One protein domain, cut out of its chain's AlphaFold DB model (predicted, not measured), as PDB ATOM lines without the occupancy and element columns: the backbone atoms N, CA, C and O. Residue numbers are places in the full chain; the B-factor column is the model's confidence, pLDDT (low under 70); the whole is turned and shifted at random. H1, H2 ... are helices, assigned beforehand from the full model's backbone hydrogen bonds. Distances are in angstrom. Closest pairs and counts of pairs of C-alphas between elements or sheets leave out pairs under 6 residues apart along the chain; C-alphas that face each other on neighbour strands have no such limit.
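This is residues 34 to 84 of the 84 residues of the protein "Protein transport protein SEC61 subunit beta" of Nematocida displodere (UniProt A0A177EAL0). Two long helices, H1 and H2, make a flat helical hairpin, a narrow V that is closed at the turn of residues 58 to 60 and open toward residues 34 and 84. The helices meet near the turn, and their far parts, residues 34 to 46 of H1 and 72 to 82 of H2, stand free. The printed part has 51 residues, with H1 then H2 and no named strand; its class is all helix. It is loose, with a radius of gyration of the C-alphas of 13.0 A, and spans 38 by 20 by 6 A.

H1, residues 34 to 57, touches H2, residues 61 to 82, with its residues 50 to 57 alone, on residues 63 to 67 of H2. The closest C-alphas are those of Leu 54 and Gln 64, 6.5 A apart. The helices run opposite ways at a shallow tilt of 14 degrees. In H1 and H2 every O i to N i+4 pair is within hydrogen-bond range.

H1 is 34.5 A long, from C-alpha 34 at (115.507, 187.055, 144.587). H2 is 31.7 A long and ends at C-alpha 82 at (120.422, 202.422, 140.224).

The C-alphas farthest apart, of Ser 59 and Arg 84, are 39.1 A apart. The printed part has no cut, and the link from H1 to H2 is tight. The pLDDT is under 70 at residues 55 to 62, 64 and 83 to 84.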
ATOM      1  N   PRO A  34     114.595 187.842 143.754       75.31
ATOM      2  CA  PRO A  34     115.507 187.055 144.587       75.31
ATOM      3  C   PRO A  34     116.919 187.661 144.642       75.31
ATOM      4  O   PRO A  34     117.581 187.637 145.680       75.31
ATOM      5  N   THR A  35     117.335 188.293 143.544       77.88
ATOM      6  CA  THR A  35     118.558 189.088 143.415       77.88
ATOM      7  C   THR A  35     118.626 190.229 144.438       77.88
ATOM      8  O   THR A  35     119.649 190.412 145.096       77.88
ATOM      9  N   SER A  36     117.531 190.967 144.632       75.62
ATOM     10  CA  SER A  36     117.429 192.090 145.570       75.62
ATOM     11  C   SER A  36     117.602 191.641 147.020       75.62
ATOM     12  O   SER A  36     118.258 192.322 147.806       75.62
ATOM     13  N   VAL A  37     117.051 190.475 147.371       81.31
ATOM     14  CA  VAL A  37     117.194 189.882 148.711       81.31
ATOM     15  C   VAL A  37     118.641 189.461 148.962       81.31
ATOM     16  O   VAL A  37     119.172 189.694 150.050       81.31
ATOM     17  N   LEU A  38     119.303 188.901 147.947       80.56
ATOM     18  CA  LEU A  38     120.710 188.511 148.025       80.56
ATOM     19  C   LEU A  38     121.619 189.731 148.232       80.56
ATOM     20  O   LEU A  38     122.499 189.710 149.093       80.56
ATOM     21  N   ILE A  39     121.361 190.817 147.496       83.94
ATOM     22  CA  ILE A  39     122.088 192.084 147.642       83.94
ATOM     23  C   ILE A  39     121.856 192.678 149.034       83.94
ATOM     24  O   ILE A  39     122.822 193.071 149.689       83.94
ATOM     25  N   LEU A  40     120.611 192.705 149.528       81.12
ATOM     26  CA  LEU A  40     120.310 193.193 150.880       81.12
ATOM     27  C   LEU A  40     121.027 192.375 151.959       81.12
ATOM     28  O   LEU A  40     121.584 192.948 152.892       81.12
ATOM     29  N   SER A  41     121.032 191.046 151.822       84.31
ATOM     30  CA  SER A  41     121.706 190.142 152.755       84.31
ATOM     31  C   SER A  41     123.215 190.386 152.778       84.31
ATOM     32  O   SER A  41     123.796 190.549 153.853       84.31
ATOM     33  N   LEU A  42     123.845 190.507 151.606       86.50
ATOM     34  CA  LEU A  42     125.269 190.817 151.504       86.50
ATOM     35  C   LEU A  42     125.591 192.190 152.109       86.50
ATOM     36  O   LEU A  42     126.559 192.330 152.856       86.50
ATOM     37  N   CYS A  43     124.752 193.191 151.839       85.88
ATOM     38  CA  CYS A  43     124.909 194.539 152.377       85.88
ATOM     39  C   CYS A  43     124.786 194.551 153.910       85.88
ATOM     40  O   CYS A  43     125.578 195.200 154.591       85.88
ATOM     41  N   PHE A  44     123.855 193.771 154.471       86.75
ATOM     42  CA  PHE A  44     123.708 193.606 155.917       86.75
ATOM     43  C   PHE A  44     124.948 192.969 156.554       86.75
ATOM     44  O   PHE A  44     125.454 193.483 157.551       86.75
ATOM     45  N   ILE A  45     125.482 191.898 155.956       86.75
ATOM     46  CA  ILE A  45     126.700 191.232 156.443       86.75
ATOM     47  C   ILE A  45     127.881 192.209 156.438       86.75
ATOM     48  O   ILE A  45     128.571 192.345 157.450       86.75
ATOM     49  N   LEU A  46     128.090 192.932 155.334       86.00
ATOM     50  CA  LEU A  46     129.155 193.931 155.228       86.00
ATOM     51  C   LEU A  46     128.996 195.046 156.266       86.00
ATOM     52  O   LEU A  46     129.980 195.449 156.883       86.00
ATOM     53  N   ASN A  47     127.766 195.500 156.509       84.12
ATOM     54  CA  ASN A  47     127.491 196.535 157.498       84.12
ATOM     55  C   ASN A  47     127.839 196.073 158.923       84.12
ATOM     56  O   ASN A  47     128.475 196.808 159.676       84.12
ATOM     57  N   VAL A  48     127.503 194.830 159.285       83.31
ATOM     58  CA  VAL A  48     127.868 194.247 160.590       83.31
ATOM     59  C   VAL A  48     129.386 194.100 160.730       83.31
ATOM     60  O   VAL A  48     129.932 194.417 161.787       83.31
ATOM     61  N   VAL A  49     130.088 193.680 159.673       82.81
ATOM     62  CA  VAL A  49     131.560 193.595 159.667       82.81
ATOM     63  C   VAL A  49     132.184 194.974 159.869       82.81
ATOM     64  O   VAL A  49     133.064 195.133 160.715       82.81
ATOM     65  N   VAL A  50     131.698 195.987 159.152       80.00
ATOM     66  CA  VAL A  50     132.140 197.376 159.315       80.00
ATOM     67  C   VAL A  50     131.884 197.864 160.737       80.00
ATOM     68  O   VAL A  50     132.786 198.429 161.353       80.00
ATOM     69  N   LEU A  51     130.702 197.597 161.293       79.50
ATOM     70  CA  LEU A  51     130.365 197.976 162.662       79.50
ATOM     71  C   LEU A  51     131.280 197.290 163.685       79.50
ATOM     72  O   LEU A  51     131.699 197.923 164.647       79.50
ATOM     73  N   HIS A  52     131.648 196.027 163.464       77.56
ATOM     74  CA  HIS A  52     132.582 195.304 164.327       77.56
ATOM     75  C   HIS A  52     134.005 195.880 164.246       77.56
ATOM     76  O   HIS A  52     134.696 195.998 165.259       77.56
ATOM     77  N   ILE A  53     134.445 196.280 163.051       74.06
ATOM     78  CA  ILE A  53     135.730 196.962 162.857       74.06
ATOM     79  C   ILE A  53     135.688 198.341 163.526       74.06
ATOM     80  O   ILE A  53     136.614 198.680 164.251       74.06
ATOM     81  N   LEU A  54     134.606 199.106 163.387       72.06
ATOM     82  CA  LEU A  54     134.437 200.389 164.075       72.06
ATOM     83  C   LEU A  54     134.338 200.233 165.599       72.06
ATOM     84  O   LEU A  54     134.902 201.040 166.324       72.06
ATOM     85  N   GLY A  55     133.696 199.183 166.110       68.88
ATOM     86  CA  GLY A  55     133.642 198.897 167.546       68.88
ATOM     87  C   GLY A  55     134.998 198.477 168.120       68.88
ATOM     88  O   GLY A  55     135.318 198.806 169.259       68.88
ATOM     89  N   ARG A  56     135.829 197.791 167.325       69.44
ATOM     90  CA  ARG A  56     137.159 197.321 167.745       69.44
ATOM     91  C   ARG A  56     138.281 198.335 167.503       69.44
ATOM     92  O   ARG A  56     139.241 198.362 168.265       69.44
ATOM     93  N   PHE A  57     138.156 199.171 166.476       63.88
ATOM     94  CA  PHE A  57     139.138 200.181 166.070       63.88
ATOM     95  C   PHE A  57     138.642 201.620 166.245       63.88
ATOM     96  O   PHE A  57     139.346 202.540 165.850       63.88
ATOM     97  N   GLY A  58     137.482 201.850 166.868       56.75
ATOM     98  CA  GLY A  58     136.887 203.179 167.090       56.75
ATOM     99  C   GLY A  58     137.711 204.122 167.971       56.75
ATOM    100  O   GLY A  58     137.377 205.292 168.101       56.75
ATOM    101  N   SER A  59     138.819 203.640 168.536       57.06
ATOM    102  CA  SER A  59     139.852 204.471 169.160       57.06
ATOM    103  C   SER A  59     140.862 205.051 168.152       57.06
ATOM    104  O   SER A  59     141.588 205.980 168.500       57.06
ATOM    105  N   SER A  60     140.946 204.521 166.929       63.50
ATOM    106  CA  SER A  60     141.945 204.896 165.926       63.50
ATOM    107  C   SER A  60     141.297 205.647 164.762       63.50
ATOM    108  O   SER A  60     140.695 205.064 163.856       63.50
ATOM    109  N   PHE A  61     141.455 206.970 164.793       64.12
ATOM    110  CA  PHE A  61     140.872 207.944 163.860       64.12
ATOM    111  C   PHE A  61     141.110 207.608 162.372       64.12
ATOM    112  O   PHE A  61     140.268 207.904 161.524       64.12
ATOM    113  N   GLY A  62     142.235 206.956 162.049       68.56
ATOM    114  CA  GLY A  62     142.617 206.610 160.674       68.56
ATOM    115  C   GLY A  62     141.798 205.473 160.053       68.56
ATOM    116  O   GLY A  62     141.492 205.502 158.863       68.56
ATOM    117  N   VAL A  63     141.388 204.479 160.847       70.44
ATOM    118  CA  VAL A  63     140.608 203.337 160.331       70.44
ATOM    119  C   VAL A  63     139.166 203.770 160.049       70.44
ATOM    120  O   VAL A  63     138.574 203.378 159.045       70.44
ATOM    121  N   GLN A  64     138.628 204.658 160.887       67.25
ATOM    122  CA  GLN A  64     137.289 205.224 160.725       67.25
ATOM    123  C   GLN A  64     137.164 206.089 159.462       67.25
ATOM    124  O   GLN A  64     136.153 206.012 158.762       67.25
ATOM    125  N   THR A  65     138.196 206.871 159.127       72.31
ATOM    126  CA  THR A  65     138.208 207.693 157.905       72.31
ATOM    127  C   THR A  65     138.308 206.845 156.637       72.31
ATOM    128  O   THR A  65     137.596 207.126 155.675       72.31
ATOM    129  N   LEU A  66     139.108 205.774 156.640       76.50
ATOM    130  CA  LEU A  66     139.198 204.834 155.512       76.50
ATOM    131  C   LEU A  66     137.873 204.107 155.245       76.50
ATOM    132  O   LEU A  66     137.445 204.002 154.096       76.50
ATOM    133  N   ILE A  67     137.199 203.653 156.302       75.88
ATOM    134  CA  ILE A  67     135.886 203.001 156.200       75.88
ATOM    135  C   ILE A  67     134.827 203.986 155.694       75.88
ATOM    136  O   ILE A  67     134.067 203.650 154.787       75.88
ATOM    137  N   GLY A  68     134.788 205.203 156.245       76.25
ATOM    138  CA  GLY A  68     133.849 206.240 155.814       76.25
ATOM    139  C   GLY A  68     134.041 206.635 154.348       76.25
ATOM    140  O   GLY A  68     133.067 206.729 153.604       76.25
ATOM    141  N   ALA A  69     135.293 206.788 153.905       80.44
ATOM    142  CA  ALA A  69     135.613 207.061 152.506       80.44
ATOM    143  C   ALA A  69     135.190 205.902 151.587       80.44
ATOM    144  O   ALA A  69     134.563 206.135 150.554       80.44
ATOM    145  N   GLY A  70     135.463 204.654 151.986       83.56
ATOM    146  CA  GLY A  70     135.031 203.466 151.246       83.56
ATOM    147  C   GLY A  70     133.509 203.361 151.126       83.56
ATOM    148  O   GLY A  70     132.990 203.111 150.038       83.56
ATOM    149  N   ALA A  71     132.781 203.625 152.215       80.31
ATOM    150  CA  ALA A  71     131.319 203.629 152.225       80.31
ATOM    151  C   ALA A  71     130.736 204.724 151.315       80.31
ATOM    152  O   ALA A  71     129.763 204.478 150.603       80.31
ATOM    153  N   LEU A  72     131.351 205.908 151.291       82.25
ATOM    154  CA  LEU A  72     130.920 207.021 150.444       82.25
ATOM    155  C   LEU A  72     131.102 206.707 148.952       82.25
ATOM    156  O   LEU A  72     130.200 206.957 148.152       82.25
ATOM    157  N   VAL A  73     132.223 206.086 148.581       88.00
ATOM    158  CA  VAL A  73     132.465 205.624 147.205       88.00
ATOM    159  C   VAL A  73     131.475 204.524 146.818       88.00
ATOM    160  O   VAL A  73     130.879 204.592 145.746       88.00
ATOM    161  N   ALA A  74     131.235 203.546 147.695       83.19
ATOM    162  CA  ALA A  74     130.268 202.480 147.439       83.19
ATOM    163  C   ALA A  74     128.837 203.020 147.263       83.19
ATOM    164  O   ALA A  74     128.127 202.588 146.355       83.19
ATOM    165  N   ALA A  75     128.432 203.997 148.080       79.81
ATOM    166  CA  ALA A  75     127.132 204.655 147.970       79.81
ATOM    167  C   ALA A  75     126.980 205.424 146.647       79.81
ATOM    168  O   ALA A  75     125.931 205.341 146.011       79.81
ATOM    169  N   LEU A  76     128.030 206.121 146.196       84.06
ATOM    170  CA  LEU A  76     128.037 206.803 144.897       84.06
ATOM    171  C   LEU A  76     127.932 205.814 143.731       84.06
ATOM    172  O   LEU A  76     127.162 206.048 142.800       84.06
ATOM    173  N   VAL A  77     128.659 204.696 143.792       87.94
ATOM    174  CA  VAL A  77     128.618 203.656 142.752       87.94
ATOM    175  C   VAL A  77     127.242 202.993 142.693       87.94
ATOM    176  O   VAL A  77     126.683 202.861 141.608       87.94
ATOM    177  N   LEU A  78     126.664 202.627 143.841       81.44
ATOM    178  CA  LEU A  78     125.308 202.072 143.911       81.44
ATOM    179  C   LEU A  78     124.258 203.068 143.413       81.44
ATOM    180  O   LEU A  78     123.386 202.690 142.637       81.44
ATOM    181  N   GLY A  79     124.362 204.341 143.807       81.25
ATOM    182  CA  GLY A  79     123.471 205.398 143.327       81.25
ATOM    183  C   GLY A  79     123.540 205.580 141.811       81.25
ATOM    184  O   GLY A  79     122.504 205.685 141.159       81.25
ATOM    185  N   PHE A  80     124.745 205.541 141.236       83.69
ATOM    186  CA  PHE A  80     124.940 205.613 139.788       83.69
ATOM    187  C   PHE A  80     124.386 204.383 139.058       83.69
ATOM    188  O   PHE A  80     123.778 204.522 138.001       83.69
ATOM    189  N   LEU A  81     124.561 203.183 139.623       78.81
ATOM    190  CA  LEU A  81     124.075 201.939 139.024       78.81
ATOM    191  C   LEU A  81     122.542 201.828 139.060       78.81
ATOM    192  O   LEU A  81     121.968 201.243 138.154       78.81
ATOM    193  N   VAL A  82     121.892 202.386 140.088       76.62
ATOM    194  CA  VAL A  82     120.422 202.422 140.224       76.62
ATOM    195  C   VAL A  82     119.780 203.488 139.333       76.62
ATOM    196  O   VAL A  82     118.636 203.327 138.914       76.62
ATOM    197  N   GLN A  83     120.479 204.590 139.051       67.62
ATOM    198  CA  GLN A  83     119.980 205.630 138.141       67.62
ATOM    199  C   GLN A  83     120.068 205.245 136.658       67.62
ATOM    200  O   GLN A  83     119.506 205.960 135.824       67.62
ATOM    201  N   ARG A  84     120.776 204.164 136.324       46.44
ATOM    202  CA  ARG A  84     120.960 203.684 134.956       46.44
ATOM    203  C   ARG A  84     120.037 202.514 134.644       46.44
ATOM    204  O   ARG A  84     119.578 202.465 133.482       46.44
TER     205      ARG A  84